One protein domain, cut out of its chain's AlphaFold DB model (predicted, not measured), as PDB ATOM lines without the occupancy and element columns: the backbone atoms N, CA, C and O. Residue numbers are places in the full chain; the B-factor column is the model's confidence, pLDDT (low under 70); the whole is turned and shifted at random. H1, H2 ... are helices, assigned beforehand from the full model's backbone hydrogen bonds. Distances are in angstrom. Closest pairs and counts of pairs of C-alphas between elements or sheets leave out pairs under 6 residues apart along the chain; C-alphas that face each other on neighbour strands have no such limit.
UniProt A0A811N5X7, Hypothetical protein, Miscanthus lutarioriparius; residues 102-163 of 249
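AT A GLANCE: This is residues 102 to 163 of the 249 residues of the protein "Hypothetical protein" of Miscanthus lutarioriparius (UniProt A0A811N5X7). This is a flat model in which three short helices sit round a middle of loops: H1 lies by itself at one end of the longest axis, while H2 and H3 lie at the other end, about perpendicular to each other. Two long stretches with no named element, residues 102 to 117 and 126 to 140, fill much of the space between the two ends, and the second of them leads from H1 across to H2. At the H1 end, residues 121 to 127 stick out, of which 121 to 125 belong to H1. The printed part has 62 residues with three named helices, in the order H1, H2, H3, and no named strand; the class is all helix, though under half of the residues, 27 of the 62, are in named elements. The whole is only just loose, close to compact, with a radius of gyration of the C-alphas of 13.0 A and spans of 40 by 25 by 13 A.

IN THESE COORDINATES: Begin at C-alpha 102, at (185.940, 245.876, 224.781), and read through residues 102 to 117, a stretch with no named element. Find C-alpha 118 at (187.869, 237.867, 218.270); from there H1, residues 118 to 125, runs 10.5 A to C-alpha 125. After residues 126 to 140, again with no named element, H2 takes residues 141 to 147 and measures 10.1 A. H3, residues 152 to 163, is the longest helix by residues; it runs 16.8 A and ends with C-alpha 163 at (212.008, 260.053, 218.480).

HOW THE PARTS SIT: Look first at H1, which touches no helix: it is apart from H2 and apart from H3. Then go to H2 and H3, which are close but not clearly touching; their closest C-alphas, those of Ile 147 and Leu 155, are 7.4 A apart. Their lines stand at 78 degrees, about perpendicular, and their centres are 14.6 A apart. In the backbones of H1, H2 and H3, every O i to N i+4 pair is within hydrogen-bond range.

THE WHOLE: The two C-alphas farthest apart, those of Gly 127 and Glu 163, are 41.9 A apart, and from C-alpha 102 to C-alpha 163 you will find 30.3 A. The printed part has no cut. The link from H1 to H2, 15 residues, is long, and the link from H2 to H3, 4 residues, is tight. In the B-factor column the mean pLDDT of the printed part is 92.1, and no printed residue is under 70.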
ATOM      1  N   HIS A 102     185.796 246.512 226.087       91.94
ATOM      2  CA  HIS A 102     185.940 245.876 224.781       91.94
ATOM      3  C   HIS A 102     185.936 246.938 223.687       91.94
ATOM      4  O   HIS A 102     184.992 247.716 223.561       91.94
ATOM      5  N   HIS A 103     186.965 246.932 222.849       90.00
ATOM      6  CA  HIS A 103     187.087 247.848 221.727       90.00
ATOM      7  C   HIS A 103     187.673 247.134 220.514       90.00
ATOM      8  O   HIS A 103     188.392 246.144 220.625       90.00
ATOM      9  N   VAL A 104     187.326 247.648 219.341       91.56
ATOM     10  CA  VAL A 104     187.937 247.269 218.070       91.56
ATOM     11  C   VAL A 104     188.953 248.333 217.690       91.56
ATOM     12  O   VAL A 104     188.753 249.518 217.968       91.56
ATOM     13  N   THR A 105     190.024 247.921 217.028       93.94
ATOM     14  CA  THR A 105     191.105 248.831 216.660       93.94
ATOM     15  C   THR A 105     191.006 249.163 215.173       93.94
ATOM     16  O   THR A 105     191.298 248.290 214.357       93.94
ATOM     17  N   PRO A 106     190.572 250.374 214.782       95.62
ATOM     18  CA  PRO A 106     190.487 250.751 213.375       95.62
ATOM     19  C   PRO A 106     191.875 250.912 212.742       95.62
ATOM     20  O   PRO A 106     192.838 251.284 213.419       95.62
ATOM     21  N   LEU A 107     191.948 250.677 211.433       95.62
ATOM     22  CA  LEU A 107     193.080 251.028 210.571       95.62
ATOM     23  C   LEU A 107     192.732 252.280 209.763       95.62
ATOM     24  O   LEU A 107     191.568 252.608 209.602       95.62
ATOM     25  N   LEU A 108     193.716 253.015 209.256       95.62
ATOM     26  CA  LEU A 108     193.465 254.341 208.671       95.62
ATOM     27  C   LEU A 108     193.164 254.339 207.165       95.62
ATOM     28  O   LEU A 108     192.938 255.412 206.597       95.62
ATOM     29  N   ASP A 109     193.190 253.183 206.505       94.00
ATOM     30  CA  ASP A 109     193.101 253.051 205.048       94.00
ATOM     31  C   ASP A 109     191.667 253.037 204.497       94.00
ATOM     32  O   ASP A 109     191.442 253.506 203.381       94.00
ATOM     33  N   SER A 110     190.690 252.525 205.246       94.94
ATOM     34  CA  SER A 110     189.301 252.377 204.793       94.94
ATOM     35  C   SER A 110     188.314 252.439 205.952       94.94
ATOM     36  O   SER A 110     188.634 252.004 207.044       94.94
ATOM     37  N   ILE A 111     187.076 252.883 205.698       96.12
ATOM     38  CA  ILE A 111     185.991 252.973 206.701       96.12
ATOM     39  C   ILE A 111     185.651 251.648 207.391       96.12
ATOM     40  O   ILE A 111     184.996 251.658 208.428       96.12
ATOM     41  N   SER A 112     186.015 250.518 206.788       95.00
ATOM     42  CA  SER A 112     185.675 249.172 207.250       95.00
ATOM     43  C   SER A 112     186.900 248.375 207.700       95.00
ATOM     44  O   SER A 112     186.812 247.155 207.827       95.00
ATOM     45  N   ALA A 113     188.057 249.022 207.853       93.75
ATOM     46  CA  ALA A 113     189.304 248.340 208.156       93.75
ATOM     47  C   ALA A 113     189.595 248.358 209.659       93.75
ATOM     48  O   ALA A 113     189.623 249.403 210.304       93.75
ATOM     49  N   PHE A 114     189.831 247.176 210.218       94.25
ATOM     50  CA  PHE A 114     190.121 246.980 211.635       94.25
ATOM     51  C   PHE A 114     191.219 245.932 211.794       94.25
ATOM     52  O   PHE A 114     191.353 245.032 210.959       94.25
ATOM     53  N   GLU A 115     191.989 246.018 212.878       92.25
ATOM     54  CA  GLU A 115     192.894 244.941 213.263       92.25
ATOM     55  C   GLU A 115     192.094 243.655 213.550       92.25
ATOM     56  O   GLU A 115     191.072 243.704 214.252       92.25
ATOM     57  N   PRO A 116     192.548 242.494 213.039       89.62
ATOM     58  CA  PRO A 116     191.914 241.217 213.331       89.62
ATOM     59  C   PRO A 116     191.884 240.934 214.836       89.62
ATOM     60  O   PRO A 116     192.906 240.975 215.516       89.62
ATOM     61  N   SER A 117     190.698 240.621 215.345       90.31
ATOM     62  CA  SER A 117     190.433 240.293 216.750       90.31
ATOM     63  C   SER A 117     189.206 239.390 216.870       90.31
ATOM     64  O   SER A 117     188.331 239.416 215.996       90.31
ATOM     65  N   ASN A 118     189.077 238.654 217.978       89.88
ATOM     66  CA  ASN A 118     187.869 237.867 218.270       89.88
ATOM     67  C   ASN A 118     186.608 238.743 218.244       89.88
ATOM     68  O   ASN A 118     185.566 238.342 217.729       89.88
ATOM     69  N   LEU A 119     186.731 239.980 218.736       92.12
ATOM     70  CA  LEU A 119     185.657 240.961 218.704       92.12
ATOM     71  C   LEU A 119     185.267 241.337 217.278       92.12
ATOM     72  O   LEU A 119     184.094 241.238 216.947       92.12
ATOM     73  N   SER A 120     186.221 241.689 216.411       89.44
ATOM     74  CA  SER A 120     185.915 241.944 214.995       89.44
ATOM     75  C   SER A 120     185.257 240.733 214.314       89.44
ATOM     76  O   SER A 120     184.317 240.903 213.543       89.44
ATOM     77  N   GLY A 121     185.673 239.509 214.667       86.88
ATOM     78  CA  GLY A 121     185.041 238.270 214.213       86.88
ATOM     79  C   GLY A 121     183.577 238.165 214.644       86.88
ATOM     80  O   GLY A 121     182.718 237.875 213.815       86.88
ATOM     81  N   LEU A 122     183.265 238.483 215.906       91.62
ATOM     82  CA  LEU A 122     181.895 238.471 216.425       91.62
ATOM     83  C   LEU A 122     180.949 239.357 215.603       91.62
ATOM     84  O   LEU A 122     179.839 238.926 215.291       91.62
ATOM     85  N   PHE A 123     181.375 240.563 215.212       91.50
ATOM     86  CA  PHE A 123     180.565 241.446 214.358       91.50
ATOM     87  C   PHE A 123     180.208 240.772 213.026       91.50
ATOM     88  O   PHE A 123     179.054 240.832 212.599       91.50
ATOM     89  N   ASN A 124     181.156 240.058 212.415       86.19
ATOM     90  CA  ASN A 124     180.933 239.354 211.152       86.19
ATOM     91  C   ASN A 124     179.948 238.184 211.300       86.19
ATOM     92  O   ASN A 124     179.030 238.061 210.491       86.19
ATOM     93  N   TYR A 125     180.061 237.382 212.366       85.75
ATOM     94  CA  TYR A 125     179.103 236.301 212.649       85.75
ATOM     95  C   TYR A 125     177.703 236.823 212.987       85.75
ATOM     96  O   TYR A 125     176.697 236.220 212.615       85.75
ATOM     97  N   LEU A 126     177.609 237.969 213.663       87.94
ATOM     98  CA  LEU A 126     176.331 238.618 213.955       87.94
ATOM     99  C   LEU A 126     175.740 239.356 212.737       87.94
ATOM    100  O   LEU A 126     174.600 239.819 212.812       87.94
ATOM    101  N   GLY A 127     176.461 239.441 211.613       83.56
ATOM    102  CA  GLY A 127     176.012 240.170 210.424       83.56
ATOM    103  C   GLY A 127     175.880 241.676 210.679       83.56
ATOM    104  O   GLY A 127     174.971 242.324 210.155       83.56
ATOM    105  N   VAL A 128     176.746 242.223 211.535       89.06
ATOM    106  CA  VAL A 128     176.766 243.639 211.916       89.06
ATOM    107  C   VAL A 128     177.912 244.335 211.182       89.06
ATOM    108  O   VAL A 128     179.073 244.047 211.475       89.06
ATOM    109  N   PRO A 129     177.631 245.273 210.260       90.25
ATOM    110  CA  PRO A 129     178.673 246.066 209.625       90.25
ATOM    111  C   PRO A 129     179.413 246.919 210.657       90.25
ATOM    112  O   PRO A 129     178.801 247.718 211.369       90.25
ATOM    113  N   LEU A 130     180.732 246.768 210.711       92.56
ATOM    114  CA  LEU A 130     181.605 247.554 211.570       92.56
ATOM    115  C   LEU A 130     182.252 248.679 210.751       92.56
ATOM    116  O   LEU A 130     182.828 248.417 209.695       92.56
ATOM    117  N   LEU A 131     182.129 249.925 211.220       94.81
ATOM    118  CA  LEU A 131     182.575 251.124 210.502       94.81
ATOM    119  C   LEU A 131     183.264 252.128 211.435       94.81
ATOM    120  O   LEU A 131     182.898 252.241 212.605       94.81
ATOM    121  N   HIS A 132     184.208 252.908 210.907       95.25
ATOM    122  CA  HIS A 132     184.801 254.063 211.584       95.25
ATOM    123  C   HIS A 132     185.051 255.228 210.611       95.25
ATOM    124  O   HIS A 132     185.096 255.061 209.395       95.25
ATOM    125  N   GLY A 133     185.196 256.436 211.164       96.00
ATOM    126  CA  GLY A 133     185.435 257.669 210.396       96.00
ATOM    127  C   GLY A 133     186.863 258.209 210.483       96.00
ATOM    128  O   GLY A 133     187.153 259.272 209.941       96.00
ATOM    129  N   TRP A 134     187.750 257.521 211.199       95.75
ATOM    130  CA  TRP A 134     189.128 257.964 211.370       95.75
ATOM    131  C   TRP A 134     189.999 257.440 210.228       95.75
ATOM    132  O   TRP A 134     190.394 256.282 210.234       95.75
ATOM    133  N   LEU A 135     190.223 258.291 209.227       95.44
ATOM    134  CA  LEU A 135     190.893 257.940 207.975       95.44
ATOM    135  C   LEU A 135     192.020 258.917 207.677       95.44
ATOM    136  O   LEU A 135     191.913 260.114 207.962       95.44
ATOM    137  N   VAL A 136     193.068 258.423 207.026       94.88
ATOM    138  CA  VAL A 136     194.077 259.297 206.428       94.88
ATOM    139  C   VAL A 136     193.583 259.819 205.076       94.88
ATOM    140  O   VAL A 136     193.011 259.086 204.272       94.88
ATOM    141  N   ASN A 137     193.794 261.110 204.811       93.50
ATOM    142  CA  ASN A 137     193.380 261.729 203.556       93.50
ATOM    143  C   ASN A 137     194.234 261.207 202.380       93.50
ATOM    144  O   ASN A 137     195.433 261.490 202.348       93.50
ATOM    145  N   PRO A 138     193.647 260.533 201.372       93.38
ATOM    146  CA  PRO A 138     194.398 260.006 200.234       93.38
ATOM    147  C   PRO A 138     194.933 261.092 199.284       93.38
ATOM    148  O   PRO A 138     195.765 260.796 198.425       93.38
ATOM    149  N   ALA A 139     194.476 262.345 199.405       95.56
ATOM    150  CA  ALA A 139     194.993 263.455 198.604       95.56
ATOM    151  C   ALA A 139     196.455 263.795 198.948       95.56
ATOM    152  O   ALA A 139     197.211 264.203 198.066       95.56
ATOM    153  N   ASP A 140     196.865 263.588 200.203       94.50
ATOM    154  CA  ASP A 140     198.267 263.673 200.608       94.50
ATOM    155  C   ASP A 140     198.915 262.291 200.482       94.50
ATOM    156  O   ASP A 140     198.900 261.483 201.409       94.50
ATOM    157  N   LYS A 141     199.478 262.008 199.304       94.25
ATOM    158  CA  LYS A 141     200.076 260.699 199.003       94.25
ATOM    159  C   LYS A 141     201.221 260.339 199.944       94.25
ATOM    160  O   LYS A 141     201.392 259.164 200.256       94.25
ATOM    161  N   THR A 142     202.009 261.324 200.371       94.50
ATOM    162  CA  THR A 142     203.177 261.082 201.220       94.50
ATOM    163  C   THR A 142     202.736 260.618 202.597       94.50
ATOM    164  O   THR A 142     203.216 259.592 203.075       94.50
ATOM    165  N   ILE A 143     201.780 261.322 203.208       92.75
ATOM    166  CA  ILE A 143     201.231 260.921 204.504       92.75
ATOM    167  C   ILE A 143     200.456 259.608 204.354       92.75
ATOM    168  O   ILE A 143     200.695 258.673 205.112       92.75
ATOM    169  N   TYR A 144     199.592 259.495 203.343       94.00
ATOM    170  CA  TYR A 144     198.753 258.317 203.119       94.00
ATOM    171  C   TYR A 144     199.556 257.016 203.039       94.00
ATOM    172  O   TYR A 144     199.300 256.088 203.804       94.00
ATOM    173  N   GLU A 145     200.561 256.946 202.164       94.38
ATOM    174  CA  GLU A 145     201.389 255.739 202.028       94.38
ATOM    175  C   GLU A 145     202.213 255.448 203.290       94.38
ATOM    176  O   GLU A 145     202.508 254.288 203.568       94.38
ATOM    177  N   SER A 146     202.545 256.476 204.075       93.06
ATOM    178  CA  SER A 146     203.335 256.314 205.298       93.06
ATOM    179  C   SER A 146     202.532 255.731 206.454       93.06
ATOM    180  O   SER A 146     203.109 255.019 207.272       93.06
ATOM    181  N   ILE A 147     201.230 256.044 206.555       94.25
ATOM    182  CA  ILE A 147     200.464 255.727 207.769       94.25
ATOM    183  C   ILE A 147     199.172 254.930 207.596       94.25
ATOM    184  O   ILE A 147     198.623 254.483 208.600       94.25
ATOM    185  N   ARG A 148     198.674 254.713 206.371       93.94
ATOM    186  CA  ARG A 148     197.340 254.112 206.168       93.94
ATOM    187  C   ARG A 148     197.152 252.735 206.819       93.94
ATOM    188  O   ARG A 148     196.042 252.389 207.191       93.94
ATOM    189  N   GLN A 149     198.224 251.952 206.954       92.69
ATOM    190  CA  GLN A 149     198.166 250.585 207.485       92.69
ATOM    191  C   GLN A 149     198.307 250.512 209.010       92.69
ATOM    192  O   GLN A 149     198.272 249.417 209.566       92.69
ATOM    193  N   TYR A 150     198.507 251.641 209.690       94.88
ATOM    194  CA  TYR A 150     198.639 251.646 211.141       94.88
ATOM    195  C   TYR A 150     197.284 251.756 211.830       94.88
ATOM    196  O   TYR A 150     196.392 252.483 211.395       94.88
ATOM    197  N   SER A 151     197.185 251.075 212.965       95.12
ATOM    198  CA  SER A 151     196.254 251.403 214.034       95.12
ATOM    199  C   SER A 151     196.740 252.594 214.860       95.12
ATOM    200  O   SER A 151     197.872 253.057 214.704       95.12
ATOM    201  N   TYR A 152     195.922 253.056 215.810       93.12
ATOM    202  CA  TYR A 152     196.361 254.031 216.818       93.12
ATOM    203  C   TYR A 152     197.634 253.591 217.549       93.12
ATOM    204  O   TYR A 152     198.616 254.327 217.590       93.12
ATOM    205  N   GLU A 153     197.647 252.370 218.085       92.00
ATOM    206  CA  GLU A 153     198.807 251.840 218.806       92.00
ATOM    207  C   GLU A 153     200.010 251.648 217.876       92.00
ATOM    208  O   GLU A 153     201.149 251.940 218.250       92.00
ATOM    209  N   GLY A 154     199.766 251.223 216.631       93.38
ATOM    210  CA  GLY A 154     200.787 251.177 215.586       93.38
ATOM    211  C   GLY A 154     201.425 252.545 215.337       93.38
ATOM    212  O   GLY A 154     202.650 252.651 215.288       93.38
ATOM    213  N   LEU A 155     200.613 253.604 215.275       93.62
ATOM    214  CA  LEU A 155     201.078 254.981 215.134       93.62
ATOM    215  C   LEU A 155     201.866 255.471 216.345       93.62
ATOM    216  O   LEU A 155     202.888 256.131 216.166       93.62
ATOM    217  N   LEU A 156     201.430 255.155 217.567       92.44
ATOM    218  CA  LEU A 156     202.172 255.520 218.775       92.44
ATOM    219  C   LEU A 156     203.562 254.883 218.780       92.44
ATOM    220  O   LEU A 156     204.554 255.562 219.051       92.44
ATOM    221  N   ARG A 157     203.651 253.596 218.428       92.56
ATOM    222  CA  ARG A 157     204.934 252.889 218.298       92.56
ATOM    223  C   ARG A 157     205.798 253.496 217.198       92.56
ATOM    224  O   ARG A 157     206.986 253.711 217.421       92.56
ATOM    225  N   TYR A 158     205.202 253.803 216.047       89.50
ATOM    226  CA  TYR A 158     205.896 254.444 214.934       89.50
ATOM    227  C   TYR A 158     206.459 255.810 215.342       89.50
ATOM    228  O   TYR A 158     207.654 256.043 215.176       89.50
ATOM    229  N   ARG A 159     205.654 256.670 215.978       90.81
ATOM    230  CA  ARG A 159     206.100 257.964 216.514       90.81
ATOM    231  C   ARG A 159     207.274 257.793 217.474       90.81
ATOM    232  O   ARG A 159     208.313 258.409 217.274       90.81
ATOM    233  N   ASN A 160     207.137 256.918 218.469       90.12
ATOM    234  CA  ASN A 160     208.189 256.696 219.462       90.12
ATOM    235  C   ASN A 160     209.480 256.143 218.821       90.12
ATOM    236  O   ASN A 160     210.571 256.403 219.314       90.12
ATOM    237  N   SER A 161     209.379 255.400 217.711       87.88
ATOM    238  CA  SER A 161     210.553 254.919 216.971       87.88
ATOM    239  C   SER A 161     211.290 256.022 216.205       87.88
ATOM    240  O   SER A 161     212.492 255.904 215.984       87.88
ATOM    241  N   LEU A 162     210.590 257.098 215.824       84.12
ATOM    242  CA  LEU A 162     211.185 258.266 215.170       84.12
ATOM    243  C   LEU A 162     211.890 259.192 216.166       84.12
ATOM    244  O   LEU A 162     212.832 259.882 215.786       84.12
ATOM    245  N   GLU A 163     211.441 259.206 217.423       78.19
ATOM    246  CA  GLU A 163     212.008 260.053 218.480       78.19
ATOM    247  C   GLU A 163     213.341 259.506 219.039       78.19
ATOM    248  O   GLU A 163     214.078 260.255 219.673       78.19
TER     249      GLU A 163